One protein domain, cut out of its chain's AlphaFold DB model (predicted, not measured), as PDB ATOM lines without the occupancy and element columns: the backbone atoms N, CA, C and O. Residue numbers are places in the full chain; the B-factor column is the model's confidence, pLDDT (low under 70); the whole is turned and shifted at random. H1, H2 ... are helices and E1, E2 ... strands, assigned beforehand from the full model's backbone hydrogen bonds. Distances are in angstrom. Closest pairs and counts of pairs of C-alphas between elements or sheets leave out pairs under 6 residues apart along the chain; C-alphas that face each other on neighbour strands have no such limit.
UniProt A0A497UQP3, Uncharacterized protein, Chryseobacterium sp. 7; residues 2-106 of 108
ATOM      1  N   TYR A   2       1.322  10.355  44.776       94.19
ATOM      2  CA  TYR A   2       2.289  10.644  43.692       94.19
ATOM      3  C   TYR A   2       3.696  10.069  43.909       94.19
ATOM      4  O   TYR A   2       4.315   9.600  42.962       94.19
ATOM      5  N   LYS A   3       4.169  10.028  45.161       96.00
ATOM      6  CA  LYS A   3       5.435   9.367  45.508       96.00
ATOM      7  C   LYS A   3       5.443   7.882  45.115       96.00
ATOM      8  O   LYS A   3       6.386   7.432  44.486       96.00
ATOM      9  N   LEU A   4       4.357   7.164  45.409       97.00
ATOM     10  CA  LEU A   4       4.212   5.744  45.079       97.00
ATOM     11  C   LEU A   4       4.165   5.509  43.561       97.00
ATOM     12  O   LEU A   4       4.733   4.543  43.071       97.00
ATOM     13  N   VAL A   5       3.522   6.410  42.809       97.31
ATOM     14  CA  VAL A   5       3.512   6.369  41.335       97.31
ATOM     15  C   VAL A   5       4.941   6.457  40.789       97.31
ATOM     16  O   VAL A   5       5.317   5.656  39.939       97.31
ATOM     17  N   ALA A   6       5.746   7.381  41.322       95.81
ATOM     18  CA  ALA A   6       7.146   7.534  40.932       95.81
ATOM     19  C   ALA A   6       8.005   6.322  41.338       95.81
ATOM     20  O   ALA A   6       8.791   5.837  40.530       95.81
ATOM     21  N   GLU A   7       7.826   5.800  42.556       97.62
ATOM     22  CA  GLU A   7       8.518   4.597  43.049       97.62
ATOM     23  C   GLU A   7       8.194   3.352  42.202       97.62
ATOM     24  O   GLU A   7       9.055   2.500  42.005       97.62
ATOM     25  N   ALA A   8       6.984   3.271  41.644       97.50
ATOM     26  CA  ALA A   8       6.566   2.203  40.736       97.50
ATOM     27  C   ALA A   8       7.044   2.391  39.278       97.50
ATOM     28  O   ALA A   8       6.706   1.574  38.423       97.50
ATOM     29  N   GLY A   9       7.784   3.463  38.964       97.56
ATOM     30  CA  GLY A   9       8.219   3.776  37.596       97.56
ATOM     31  C   GLY A   9       7.079   4.184  36.652       97.56
ATOM     32  O   GLY A   9       7.235   4.120  35.433       97.56
ATOM     33  N   LEU A  10       5.928   4.586  37.198       97.75
ATOM     34  CA  LEU A  10       4.749   5.011  36.443       97.75
ATOM     35  C   LEU A  10       4.738   6.534  36.241       97.75
ATOM     36  O   LEU A  10       5.412   7.288  36.944       97.75
ATOM     37  N   GLN A  11       3.929   7.000  35.290       96.19
ATOM     38  CA  GLN A  11       3.749   8.423  34.990       96.19
ATOM     39  C   GLN A  11       2.270   8.808  35.018       96.19
ATOM     40  O   GLN A  11       1.394   7.991  34.732       96.19
ATOM     41  N   THR A  12       1.995  10.069  35.351       95.38
ATOM     42  CA  THR A  12       0.668  10.671  35.193       95.38
ATOM     43  C   THR A  12       0.587  11.439  33.877       95.38
ATOM     44  O   THR A  12       1.598  11.802  33.280       95.38
ATOM     45  N   PHE A  13      -0.633  11.713  33.433       95.38
ATOM     46  CA  PHE A  13      -0.913  12.588  32.302       95.38
ATOM     47  C   PHE A  13      -2.031  13.565  32.694       95.38
ATOM     48  O   PHE A  13      -2.819  13.262  33.597       95.38
ATOM     49  N   PRO A  14      -2.106  14.754  32.076       95.00
ATOM     50  CA  PRO A  14      -3.117  15.740  32.426       95.00
ATOM     51  C   PRO A  14      -4.518  15.276  32.016       95.00
ATOM     52  O   PRO A  14      -4.734  14.788  30.906       95.00
ATOM     53  N   THR A  15      -5.496  15.502  32.890       94.50
ATOM     54  CA  THR A  15      -6.910  15.355  32.537       94.50
ATOM     55  C   THR A  15      -7.294  16.408  31.498       94.50
ATOM     56  O   THR A  15      -6.956  17.584  31.641       94.50
ATOM     57  N   TYR A  16      -8.031  16.006  30.461       92.00
ATOM     58  CA  TYR A  16      -8.520  16.929  29.440       92.00
ATOM     59  C   TYR A  16      -9.558  17.897  30.030       92.00
ATOM     60  O   TYR A  16     -10.660  17.493  30.396       92.00
ATOM     61  N   THR A  17      -9.208  19.182  30.110       90.69
ATOM     62  CA  THR A  17     -10.050  20.250  30.688       90.69
ATOM     63  C   THR A  17     -10.330  21.391  29.704       90.69
ATOM     64  O   THR A  17     -10.849  22.443  30.081       90.69
ATOM     65  N   TYR A  18     -10.004  21.202  28.422       91.00
ATOM     66  CA  TYR A  18     -10.213  22.217  27.392       91.00
ATOM     67  C   TYR A  18     -11.674  22.276  26.931       91.00
ATOM     68  O   TYR A  18     -12.346  21.260  26.762       91.00
ATOM     69  N   GLY A  19     -12.145  23.490  26.638       92.12
ATOM     70  CA  GLY A  19     -13.471  23.733  26.073       92.12
ATOM     71  C   GLY A  19     -14.467  24.299  27.081       92.12
ATOM     72  O   GLY A  19     -14.110  25.098  27.949       92.12
ATOM     73  N   LYS A  20     -15.745  23.955  26.895       94.31
ATOM     74  CA  LYS A  20     -16.845  24.387  27.762       94.31
ATOM     75  C   LYS A  20     -17.279  23.231  28.651       94.31
ATOM     76  O   LYS A  20     -17.496  22.126  28.165       94.31
ATOM     77  N   ASN A  21     -17.498  23.533  29.920       93.88
ATOM     78  CA  ASN A  21     -18.161  22.632  30.844       93.88
ATOM     79  C   ASN A  21     -19.675  22.674  30.606       93.88
ATOM     80  O   ASN A  21     -20.223  23.707  30.209       93.88
ATOM     81  N   ILE A  22     -20.359  21.565  30.884       94.31
ATOM     82  CA  ILE A  22     -21.818  21.466  30.804       94.31
ATOM     83  C   ILE A  22     -22.376  21.242  32.203       94.31
ATOM     84  O   ILE A  22     -22.013  20.289  32.885       94.31
ATOM     85  N   LEU A  23     -23.296  22.110  32.613       94.12
ATOM     86  CA  LEU A  23     -24.127  21.909  33.789       94.12
ATOM     87  C   LEU A  23     -25.526  21.500  33.328       94.12
ATOM     88  O   LEU A  23     -26.208  22.283  32.666       94.12
ATOM     89  N   ARG A  24     -25.965  20.293  33.702       93.38
ATOM     90  CA  ARG A  24     -27.366  19.879  33.580       93.38
ATOM     91  C   ARG A  24     -28.040  19.979  34.940       93.38
ATOM     92  O   ARG A  24     -27.792  19.155  35.813       93.38
ATOM     93  N   LEU A  25     -28.899  20.977  35.114       91.25
ATOM     94  CA  LEU A  25     -29.593  21.232  36.373       91.25
ATOM     95  C   LEU A  25     -31.086  21.407  36.112       91.25
ATOM     96  O   LEU A  25     -31.475  22.187  35.246       91.25
ATOM     97  N   ASP A  26     -31.916  20.677  36.861       85.50
ATOM     98  CA  ASP A  26     -33.383  20.756  36.767       85.50
ATOM     99  C   ASP A  26     -33.899  20.581  35.320       85.50
ATOM    100  O   ASP A  26     -34.691  21.362  34.799       85.50
ATOM    101  N   GLY A  27     -33.342  19.589  34.613       89.94
ATOM    102  CA  GLY A  27     -33.692  19.274  33.224       89.94
ATOM    103  C   GLY A  27     -33.104  20.211  32.161       89.94
ATOM    104  O   GLY A  27     -33.238  19.914  30.976       89.94
ATOM    105  N   LYS A  28     -32.417  21.294  32.544       91.00
ATOM    106  CA  LYS A  28     -31.836  22.272  31.611       91.00
ATOM    107  C   LYS A  28     -30.326  22.118  31.501       91.00
ATOM    108  O   LYS A  28     -29.639  22.022  32.513       91.00
ATOM    109  N   ASN A  29     -29.815  22.158  30.272       95.12
ATOM    110  CA  ASN A  29     -28.381  22.200  29.997       95.12
ATOM    111  C   ASN A  29     -27.910  23.653  29.887       95.12
ATOM    112  O   ASN A  29     -28.571  24.491  29.277       95.12
ATOM    113  N   SER A  30     -26.749  23.958  30.451       94.50
ATOM    114  CA  SER A  30     -26.082  25.251  30.310       94.50
ATOM    115  C   SER A  30     -24.587  25.033  30.133       94.50
ATOM    116  O   SER A  30     -23.975  24.273  30.881       94.50
ATOM    117  N   SER A  31     -23.997  25.693  29.137       95.25
ATOM    118  CA  SER A  31     -22.553  25.653  28.910       95.25
ATOM    119  C   SER A  31     -21.865  26.821  29.604       95.25
ATOM    120  O   SER A  31     -22.358  27.945  29.511       95.25
ATOM    121  N   TYR A  32     -20.711  26.588  30.218       94.19
ATOM    122  CA  TYR A  32     -19.911  27.629  30.864       94.19
ATOM    123  C   TYR A  32     -18.411  27.393  30.653       94.19
ATOM    124  O   TYR A  32     -17.992  26.318  30.223       94.19
ATOM    125  N   LYS A  33     -17.601  28.420  30.913       93.00
ATOM    126  CA  LYS A  33     -16.134  28.360  30.877       93.00
ATOM    127  C   LYS A  33     -15.595  28.873  32.211       93.00
ATOM    128  O   LYS A  33     -16.163  29.809  32.767       93.00
ATOM    129  N   GLY A  34     -14.501  28.281  32.682       89.81
ATOM    130  CA  GLY A  34     -13.933  28.586  33.995       89.81
ATOM    131  C   GLY A  34     -14.742  27.959  35.128       89.81
ATOM    132  O   GLY A  34     -15.416  26.947  34.929       89.81
ATOM    133  N   GLU A  35     -14.663  28.570  36.305       86.69
ATOM    134  CA  GLU A  35     -15.180  28.010  37.561       86.69
ATOM    135  C   GLU A  35     -16.597  28.497  37.907       86.69
ATOM    136  O   GLU A  35     -17.326  27.846  38.654       86.69
ATOM    137  N   THR A  36     -17.028  29.628  37.340       90.31
ATOM    138  CA  THR A  36     -18.325  30.231  37.672       90.31
ATOM    139  C   THR A  36     -19.479  29.473  37.020       90.31
ATOM    140  O   THR A  36     -19.680  29.521  35.804       90.31
ATOM    141  N   LEU A  37     -20.295  28.819  37.850       91.94
ATOM    142  CA  LEU A  37     -21.471  28.075  37.404       91.94
ATOM    143  C   LEU A  37     -22.609  29.008  36.932       91.94
ATOM    144  O   LEU A  37     -22.903  30.014  37.585       91.94
ATOM    145  N   PRO A  38     -23.337  28.659  35.854       93.19
ATOM    146  CA  PRO A  38     -24.401  29.491  35.285       93.19
ATOM    147  C   PRO A  38     -25.732  29.366  36.061       93.19
ATOM    148  O   PRO A  38     -26.757  28.959  35.519       93.19
ATOM    149  N   LEU A  39     -25.738  29.699  37.357       91.81
ATOM    150  CA  LEU A  39     -26.906  29.530  38.247       91.81
ATOM    151  C   LEU A  39     -27.762  30.800  38.405       91.81
ATOM    152  O   LEU A  39     -28.942  30.709  38.763       91.81
ATOM    153  N   GLY A  40     -27.174  31.969  38.137       92.56
ATOM    154  CA  GLY A  40     -27.706  33.289  38.485       92.56
ATOM    155  C   GLY A  40     -27.191  33.791  39.842       92.56
ATOM    156  O   GLY A  40     -26.882  32.995  40.730       92.56
ATOM    157  N   LEU A  41     -27.113  35.117  40.007       94.62
ATOM    158  CA  LEU A  41     -26.430  35.781  41.129       94.62
ATOM    159  C   LEU A  41     -26.893  35.291  42.512       94.62
ATOM    160  O   LEU A  41     -26.076  34.881  43.328       94.62
ATOM    161  N   PHE A  42     -28.203  35.266  42.766       95.88
ATOM    162  CA  PHE A  42     -28.737  34.864  44.075       95.88
ATOM    163  C   PHE A  42     -28.478  33.391  44.411       95.88
ATOM    164  O   PHE A  42     -28.253  33.048  45.570       95.88
ATOM    165  N   ALA A  43     -28.494  32.511  43.406       95.00
ATOM    166  CA  ALA A  43     -28.180  31.102  43.608       95.00
ATOM    167  C   ALA A  43     -26.682  30.907  43.889       95.00
ATOM    168  O   ALA A  43     -26.331  30.154  44.794       95.00
ATOM    169  N   LEU A  44     -25.812  31.637  43.181       94.81
ATOM    170  CA  LEU A  44     -24.370  31.641  43.443       94.81
ATOM    171  C   LEU A  44     -24.053  32.126  44.859       94.81
ATOM    172  O   LEU A  44     -23.359  31.428  45.590       94.81
ATOM    173  N   LEU A  45     -24.611  33.263  45.284       95.38
ATOM    174  CA  LEU A  45     -24.408  33.785  46.640       95.38
ATOM    175  C   LEU A  45     -24.896  32.803  47.713       95.38
ATOM    176  O   LEU A  45     -24.231  32.611  48.728       95.38
ATOM    177  N   SER A  46     -26.030  32.136  47.479       95.25
ATOM    178  CA  SER A  46     -26.539  31.121  48.401       95.25
ATOM    179  C   SER A  46     -25.622  29.894  48.489       95.25
ATOM    180  O   SER A  46     -25.465  29.350  49.581       95.25
ATOM    181  N   ALA A  47     -25.024  29.456  47.376       93.81
ATOM    182  CA  ALA A  47     -24.061  28.353  47.365       93.81
ATOM    183  C   ALA A  47     -22.739  28.752  48.043       93.81
ATOM    184  O   ALA A  47     -22.233  28.005  48.875       93.81
ATOM    185  N   LEU A  48     -22.229  29.955  47.761       92.94
ATOM    186  CA  LEU A  48     -21.035  30.516  48.405       92.94
ATOM    187  C   LEU A  48     -21.205  30.625  49.923       92.94
ATOM    188  O   LEU A  48     -20.308  30.239  50.666       92.94
ATOM    189  N   LYS A  49     -22.377  31.075  50.395       94.00
ATOM    190  CA  LYS A  49     -22.696  31.112  51.829       94.00
ATOM    191  C   LYS A  49     -22.598  29.725  52.463       94.00
ATOM    192  O   LYS A  49     -22.037  29.601  53.547       94.00
ATOM    193  N   LEU A  50     -23.141  28.694  51.813       92.75
ATOM    194  CA  LEU A  50     -23.048  27.331  52.333       92.75
ATOM    195  C   LEU A  50     -21.598  26.848  52.373       92.75
ATOM    196  O   LEU A  50     -21.187  26.339  53.408       92.75
ATOM    197  N   MET A  51     -20.842  27.011  51.282       92.38
ATOM    198  CA  MET A  51     -19.435  26.598  51.224       92.38
ATOM    199  C   MET A  51     -18.632  27.270  52.339       92.38
ATOM    200  O   MET A  51     -17.961  26.589  53.099       92.38
ATOM    201  N   TYR A  52     -18.838  28.570  52.565       94.81
ATOM    202  CA  TYR A  52     -18.217  29.275  53.685       94.81
ATOM    203  C   TYR A  52     -18.581  28.680  55.059       94.81
ATOM    204  O   TYR A  52     -17.716  28.509  55.919       94.81
ATOM    205  N   VAL A  53     -19.858  28.352  55.295       93.19
ATOM    206  CA  VAL A  53     -20.287  27.716  56.555       93.19
ATOM    207  C   VAL A  53     -19.693  26.312  56.698       93.19
ATOM    208  O   VAL A  53     -19.295  25.938  57.802       93.19
ATOM    209  N   PHE A  54     -19.621  25.554  55.603       92.88
ATOM    210  CA  PHE A  54     -19.018  24.225  55.559       92.88
ATOM    211  C   PHE A  54     -17.526  24.281  55.893       92.88
ATOM    212  O   PHE A  54     -17.085  23.586  56.805       92.88
ATOM    213  N   ASP A  55     -16.769  25.160  55.240       94.62
ATOM    214  CA  ASP A  55     -15.331  25.350  55.460       94.62
ATOM    215  C   ASP A  55     -15.046  25.790  56.901       94.62
ATOM    216  O   ASP A  55     -14.168  25.263  57.588       94.62
ATOM    217  N   ARG A  56     -15.857  26.711  57.431       93.88
ATOM    218  CA  ARG A  56     -15.732  27.161  58.822       93.88
ATOM    219  C   ARG A  56     -16.028  26.053  59.838       93.88
ATOM    220  O   ARG A  56     -15.459  26.068  60.927       93.88
ATOM    221  N   LYS A  57     -16.951  25.137  59.537       90.38
ATOM    222  CA  LYS A  57     -17.239  23.987  60.408       90.38
ATOM    223  C   LYS A  57     -16.156  22.916  60.286       90.38
ATOM    224  O   LYS A  57     -15.653  22.474  61.311       90.38
ATOM    225  N   SER A  58     -15.780  22.546  59.064       92.06
ATOM    226  CA  SER A  58     -14.790  21.497  58.787       92.06
ATOM    227  C   SER A  58     -13.396  21.846  59.298       92.06
ATOM    228  O   SER A  58     -12.734  20.988  59.865       92.06
ATOM    229  N   SER A  59     -12.986  23.114  59.214       93.25
ATOM    230  CA  SER A  59     -11.698  23.592  59.749       93.25
ATOM    231  C   SER A  59     -11.529  23.430  61.262       93.25
ATOM    232  O   SER A  59     -10.414  23.546  61.761       93.25
ATOM    233  N   LYS A  60     -12.611  23.172  62.004       91.00
ATOM    234  CA  LYS A  60     -12.546  22.889  63.442       91.00
ATOM    235  C   LYS A  60     -12.389  21.401  63.749       91.00
ATOM    236  O   LYS A  60     -12.019  21.077  64.870       91.00
ATOM    237  N   ILE A  61     -12.676  20.527  62.782       91.94
ATOM    238  CA  ILE A  61     -12.680  19.072  62.952       91.94
ATOM    239  C   ILE A  61     -11.242  18.560  63.047       91.94
ATOM    240  O   ILE A  61     -10.461  18.734  62.114       91.94
ATOM    241  N   SER A  62     -10.896  17.905  64.162       92.31
ATOM    242  CA  SER A  62      -9.644  17.140  64.255       92.31
ATOM    243  C   SER A  62      -9.681  15.997  63.246       92.31
ATOM    244  O   SER A  62     -10.647  15.236  63.206       92.31
ATOM    245  N   LEU A  63      -8.623  15.867  62.446       93.25
ATOM    246  CA  LEU A  63      -8.509  14.792  61.459       93.25
ATOM    247  C   LEU A  63      -8.259  13.436  62.127       93.25
ATOM    248  O   LEU A  63      -8.662  12.402  61.604       93.25
ATOM    249  N   GLU A  64      -7.614  13.450  63.288       95.94
ATOM    250  CA  GLU A  64      -7.215  12.267  64.039       95.94
ATOM    251  C   GLU A  64      -8.323  11.799  64.980       95.94
ATOM    252  O   GLU A  64      -8.558  10.601  65.097       95.94
ATOM    253  N   ASN A  65      -9.003  12.738  65.647       94.62
ATOM    254  CA  ASN A  65     -10.005  12.438  66.669       94.62
ATOM    255  C   ASN A  65     -11.305  13.240  66.458       94.62
ATOM    256  O   ASN A  65     -11.718  13.986  67.354       94.62
ATOM    257  N   PRO A  66     -11.982  13.112  65.300       93.00
ATOM    258  CA  PRO A  66     -13.187  13.885  64.991       93.00
ATOM    259  C   PRO A  66     -14.324  13.672  66.003       93.00
ATOM    260  O   PRO A  66     -15.126  14.578  66.211       93.00
ATOM    261  N   TRP A  67     -14.370  12.515  66.674       92.56
ATOM    262  CA  TRP A  67     -15.391  12.172  67.673       92.56
ATOM    263  C   TRP A  67     -15.237  12.887  69.025       92.56
ATOM    264  O   TRP A  67     -16.159  12.854  69.836       92.56
ATOM    265  N   LEU A  68     -14.084  13.510  69.300       92.56
ATOM    266  CA  LEU A  68     -13.816  14.199  70.574       92.56
ATOM    267  C   LEU A  68     -14.241  15.669  70.576       92.56
ATOM    268  O   LEU A  68     -14.040  16.367  71.570       92.56
ATOM    269  N   MET A  69     -14.792  16.172  69.475       89.00
ATOM    270  CA  MET A  69     -15.180  17.570  69.388       89.00
ATOM    271  C   MET A  69     -16.394  17.921  70.252       89.00
ATOM    272  O   MET A  69     -17.262  17.099  70.564       89.00
ATOM    273  N   GLU A  70     -16.509  19.205  70.568       86.00
ATOM    274  CA  GLU A  70     -17.743  19.760  71.105       86.00
ATOM    275  C   GLU A  70     -18.878  19.623  70.073       86.00
ATOM    276  O   GLU A  70     -18.683  19.860  68.879       86.00
ATOM    277  N   ASN A  71     -20.077  19.252  70.529       84.31
ATOM    278  CA  ASN A  71     -21.277  19.056  69.701       84.31
ATOM    279  C   ASN A  71     -21.188  17.937  68.643       84.31
ATOM    280  O   ASN A  71     -22.031  17.883  67.745       84.31
ATOM    281  N   THR A  72     -20.229  17.008  68.758       87.81
ATOM    282  CA  THR A  72     -20.098  15.880  67.814       87.81
ATOM    283  C   THR A  72     -21.389  15.069  67.716       87.81
ATOM    284  O   THR A  72     -21.828  14.766  66.615       87.81
ATOM    285  N   TYR A  73     -22.050  14.790  68.845       89.56
ATOM    286  CA  TYR A  73     -23.298  14.019  68.858       89.56
ATOM    287  C   TYR A  73     -24.413  14.678  68.033       89.56
ATOM    288  O   TYR A  73     -25.121  13.995  67.301       89.56
ATOM    289  N   GLU A  74     -24.580  15.999  68.120       90.31
ATOM    290  CA  GLU A  74     -25.598  16.706  67.334       90.31
ATOM    291  C   GLU A  74     -25.247  16.703  65.840       90.31
ATOM    292  O   GLU A  74     -26.117  16.503  64.992       90.31
ATOM    293  N   MET A  75     -23.967  16.907  65.517       89.62
ATOM    294  CA  MET A  75     -23.492  16.912  64.135       89.62
ATOM    295  C   MET A  75     -23.609  15.532  63.479       89.62
ATOM    296  O   MET A  75     -24.027  15.458  62.328       89.62
ATOM    297  N   ASP A  76     -23.278  14.468  64.207       92.38
ATOM    298  CA  ASP A  76     -23.259  13.092  63.702       92.38
ATOM    299  C   ASP A  76     -24.668  12.479  63.613       92.38
ATOM    300  O   ASP A  76     -24.971  11.727  62.691       92.38
ATOM    301  N   ASN A  77     -25.599  12.890  64.486       93.69
ATOM    302  CA  ASN A  77     -27.014  12.492  64.392       93.69
ATOM    303  C   ASN A  77     -27.796  13.200  63.281       93.69
ATOM    304  O   ASN A  77     -29.008  13.008  63.140       93.69
ATOM    305  N   ARG A  78     -27.136  14.045  62.491       92.25
ATOM    306  CA  ARG A  78     -27.779  14.821  61.442       92.25
ATOM    307  C   ARG A  78     -27.276  14.393  60.074       92.25
ATOM    308  O   ARG A  78     -26.101  14.520  59.754       92.25
ATOM    309  N   SER A  79     -28.199  13.978  59.205       92.25
ATOM    310  CA  SER A  79     -27.850  13.701  57.812       92.25
ATOM    311  C   SER A  79     -27.426  14.980  57.081       92.25
ATOM    312  O   SER A  79     -27.988  16.065  57.289       92.25
ATOM    313  N   ILE A  80     -26.476  14.850  56.151       91.69
ATOM    314  CA  ILE A  80     -26.052  15.972  55.302       91.69
ATOM    315  C   ILE A  80     -27.217  16.509  54.453       91.69
ATOM    316  O   ILE A  80     -27.315  17.713  54.230       91.69
ATOM    317  N   GLY A  81     -28.155  15.640  54.056       92.44
ATOM    318  CA  GLY A  81     -29.383  16.023  53.358       92.44
ATOM    319  C   GLY A  81     -30.256  16.982  54.172       92.44
ATOM    320  O   GLY A  81     -30.611  18.047  53.669       92.44
ATOM    321  N   ASN A  82     -30.538  16.658  55.440       92.75
ATOM    322  CA  ASN A  82     -31.317  17.532  56.330       92.75
ATOM    323  C   ASN A  82     -30.588  18.856  56.577       92.75
ATOM    324  O   ASN A  82     -31.190  19.929  56.549       92.75
ATOM    325  N   TRP A  83     -29.268  18.799  56.765       92.12
ATOM    326  CA  TRP A  83     -28.454  19.999  56.925       92.12
ATOM    327  C   TRP A  83     -28.512  20.933  55.705       92.12
ATOM    328  O   TRP A  83     -28.662  22.148  55.865       92.12
ATOM    329  N   ILE A  84     -28.464  20.387  54.487       93.75
ATOM    330  CA  ILE A  84     -28.591  21.153  53.239       93.75
ATOM    331  C   ILE A  84     -29.980  21.798  53.111       93.75
ATOM    332  O   ILE A  84     -30.064  22.981  52.763       93.75
ATOM    333  N   GLU A  85     -31.059  21.050  53.379       92.56
ATOM    334  CA  GLU A  85     -32.440  21.556  53.277       92.56
ATOM    335  C   GLU A  85     -32.688  22.738  54.223       92.56
ATOM    336  O   GLU A  85     -33.269  23.744  53.808       92.56
ATOM    337  N   GLU A  86     -32.191  22.661  55.458       91.44
ATOM    338  CA  GLU A  86     -32.354  23.724  56.455       91.44
ATOM    339  C   GLU A  86     -31.436  24.931  56.210       91.44
ATOM    340  O   GLU A  86     -31.801  26.064  56.525       91.44
ATOM    341  N   THR A  87     -30.246  24.725  55.633       91.00
ATOM    342  CA  THR A  87     -29.254  25.806  55.484       91.00
ATOM    343  C   THR A  87     -29.460  26.640  54.212       91.00
ATOM    344  O   THR A  87     -29.117  27.826  54.183       91.00
ATOM    345  N   ILE A  88     -30.007  26.054  53.140       94.19
ATOM    346  CA  ILE A  88     -30.094  26.700  51.821       94.19
ATOM    347  C   ILE A  88     -31.539  27.036  51.471       94.19
ATOM    348  O   ILE A  88     -32.325  26.153  51.145       94.19
ATOM    349  N   SER A  89     -31.882  28.321  51.388       90.56
ATOM    350  CA  SER A  89     -33.229  28.746  50.970       90.56
ATOM    351  C   SER A  89     -33.414  28.797  49.444       90.56
ATOM    352  O   SER A  89     -34.527  28.627  48.953       90.56
ATOM    353  N   ASN A  90     -32.349  29.019  48.661       95.75
ATOM    354  CA  ASN A  90     -32.459  29.115  47.201       95.75
ATOM    355  C   ASN A  90     -32.562  27.727  46.540       95.75
ATOM    356  O   ASN A  90     -31.625  26.932  46.604       95.75
ATOM    357  N   LYS A  91     -33.661  27.470  45.816       93.94
ATOM    358  CA  LYS A  91     -33.941  26.172  45.174       93.94
ATOM    359  C   LYS A  91     -32.824  25.685  44.239       93.94
ATOM    360  O   LYS A  91     -32.437  24.523  44.320       93.94
ATOM    361  N   LYS A  92     -32.286  26.541  43.358       94.12
ATOM    362  CA  LYS A  92     -31.241  26.132  42.395       94.12
ATOM    363  C   LYS A  92     -29.934  25.781  43.098       94.12
ATOM    364  O   LYS A  92     -29.324  24.769  42.763       94.12
ATOM    365  N   ALA A  93     -29.533  26.596  44.075       95.19
ATOM    366  CA  ALA A  93     -28.357  26.320  44.893       95.19
ATOM    367  C   ALA A  93     -28.519  24.996  45.652       95.19
ATOM    368  O   ALA A  93     -27.610  24.173  45.655       95.19
ATOM    369  N   ARG A  94     -29.707  24.754  46.218       94.94
ATOM    370  CA  ARG A  94     -29.997  23.528  46.958       94.94
ATOM    371  C   ARG A  94     -29.908  22.283  46.090       94.94
ATOM    372  O   ARG A  94     -29.231  21.334  46.471       94.94
ATOM    373  N   ILE A  95     -30.535  22.301  44.911       93.81
ATOM    374  CA  ILE A  95     -30.464  21.176  43.967       93.81
ATOM    375  C   ILE A  95     -29.009  20.913  43.582       93.81
ATOM    376  O   ILE A  95     -28.584  19.763  43.616       93.81
ATOM    377  N   LEU A  96     -28.242  21.955  43.246       94.06
ATOM    378  CA  LEU A  96     -26.834  21.798  42.879       94.06
ATOM    379  C   LEU A  96     -26.037  21.118  43.997       94.06
ATOM    380  O   LEU A  96     -25.416  20.089  43.757       94.06
ATOM    381  N   ILE A  97     -26.080  21.671  45.208       94.00
ATOM    382  CA  ILE A  97     -25.310  21.158  46.344       94.00
ATOM    383  C   ILE A  97     -25.732  19.732  46.695       94.00
ATOM    384  O   ILE A  97     -24.873  18.890  46.938       94.00
ATOM    385  N   LYS A  98     -27.036  19.438  46.680       92.56
ATOM    386  CA  LYS A  98     -27.539  18.088  46.941       92.56
ATOM    387  C   LYS A  98     -26.987  17.081  45.931       92.56
ATOM    388  O   LYS A  98     -26.502  16.032  46.338       92.56
ATOM    389  N   ARG A  99     -26.986  17.414  44.632       91.75
ATOM    390  CA  ARG A  99     -26.391  16.555  43.590       91.75
ATOM    391  C   ARG A  99     -24.885  16.384  43.763       91.75
ATOM    392  O   ARG A  99     -24.385  15.285  43.558       91.75
ATOM    393  N   THR A 100     -24.175  17.434  44.164       92.12
ATOM    394  CA  THR A 100     -22.742  17.341  44.470       92.12
ATOM    395  C   THR A 100     -22.485  16.407  45.654       92.12
ATOM    396  O   THR A 100     -21.612  15.551  45.565       92.12
ATOM    397  N   ALA A 101     -23.273  16.511  46.727       92.31
ATOM    398  CA  ALA A 101     -23.164  15.621  47.882       92.31
ATOM    399  C   ALA A 101     -23.459  14.157  47.511       92.31
ATOM    400  O   ALA A 101     -22.686  13.276  47.869       92.31
ATOM    401  N   GLU A 102     -24.513  13.899  46.728       91.00
ATOM    402  CA  GLU A 102     -24.844  12.555  46.219       91.00
ATOM    403  C   GLU A 102     -23.715  11.952  45.363       91.00
ATOM    404  O   GLU A 102     -23.482  10.746  45.408       91.00
ATOM    405  N   ALA A 103     -23.002  12.780  44.590       91.31
ATOM    406  CA  ALA A 103     -21.871  12.337  43.776       91.31
ATOM    407  C   ALA A 103     -20.635  11.961  44.613       91.31
ATOM    408  O   ALA A 103     -19.823  11.158  44.161       91.31
ATOM    409  N   MET A 104     -20.487  12.535  45.811       90.94
ATOM    410  CA  MET A 104     -19.361  12.277  46.716       90.94
ATOM    411  C   MET A 104     -19.641  11.149  47.718       90.94
ATOM    412  O   MET A 104     -18.743  10.368  48.012       90.94
ATOM    413  N   LEU A 105     -20.862  11.073  48.259       82.50
ATOM    414  CA  LEU A 105     -21.198  10.277  49.452       82.50
ATOM    415  C   LEU A 105     -22.127   9.081  49.175       82.50
ATOM    416  O   LEU A 105     -22.603   8.457  50.119       82.50
ATOM    417  N   CYS A 106     -22.360   8.741  47.903       73.12
ATOM    418  CA  CYS A 106     -23.444   7.866  47.434       73.12
ATOM    419  C   CYS A 106     -24.845   8.483  47.604       73.12
ATOM    420  O   CYS A 106     -25.047   9.505  48.260       73.12
TER     421      CYS A 106
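This is residues 2 to 106 of the 108 residues of an uncharacterized protein of Chryseobacterium sp. 7 (UniProt A0A497UQP3). A small helical body, in which H2 and H5 meet near their first residues and spread apart as a V while H4 folds back on H5, has a two-strand hairpin, E1 and E2, near that end, and a long thin arm from which residues 3 to 9, with most of H1, stick out far from the body. At the other end of H2 the chain makes a long loop, residues 59 to 71, that leads to the short H3 and back to H4. The printed part has 105 residues with five named helices and two named strands, in the order H1, E1, E2, H2, H3, H4, H5; the strands are antiparallel and the class is mostly helix. It is loose, with a radius of gyration of the C-alphas of 18.1 A, and flat, spanning 46 by 41 by 22 A.

Find C-alpha 2 at (2.289, 10.644, 43.692), where H1, residues 2 to 7, begins. After residues 8 to 20 look for E1, residues 21 to 25, 12.8 A long, and E2, residues 28 to 32, 13.1 A long. Then go to C-alpha 41 at (-26.430, 35.781, 41.129), from which H2 runs through residue 58 over 25.5 A. H3 is residues 72 to 76 and H4 residues 80 to 87, 10.3 A long. H5, residues 91 to 105, runs 20.8 A and ends at C-alpha 105, (-21.198, 10.277, 49.452).

Look first at H2 and H5, which touch with residues 43 to 47 and 91 to 97 alone; their closest C-alphas, of Ala 43 and Ala 93, are 5.0 A apart. They run the same way at a steep tilt of 40 degrees. H4 and H5 form a helical hairpin: they touch, closest at the C-alphas of Ile 84 and Arg 94, 6.9 A, and run opposite ways at a shallow tilt of 20 degrees. H2 and H4 are close but not clearly touching, with the C-alphas of Leu 50 and Thr 87 closest at 7.1 A. E1 and E2 form an antiparallel hairpin at 154 degrees; find N 23 and O 30 at 2.9 A and N 30 and O 23 at 2.8 A, within hydrogen-bond range. The closest C-alphas of E1 and H5, of Leu 25 and Leu 96, are 7.1 A apart. H3 is apart from H2, H4 and H5, and H1 is apart from the other four helices. In H1, H2, H3, H4 and H5 every O i to N i+4 pair is within hydrogen-bond range.

The two C-alphas farthest apart, of Gly 9 and Ser 89, are 50.2 A apart. The printed part has no cut. The links H1 to E1 and H2 to H3 are long, 13 residues each. The mean pLDDT of the printed part is 92.7, and no printed residue is under 70.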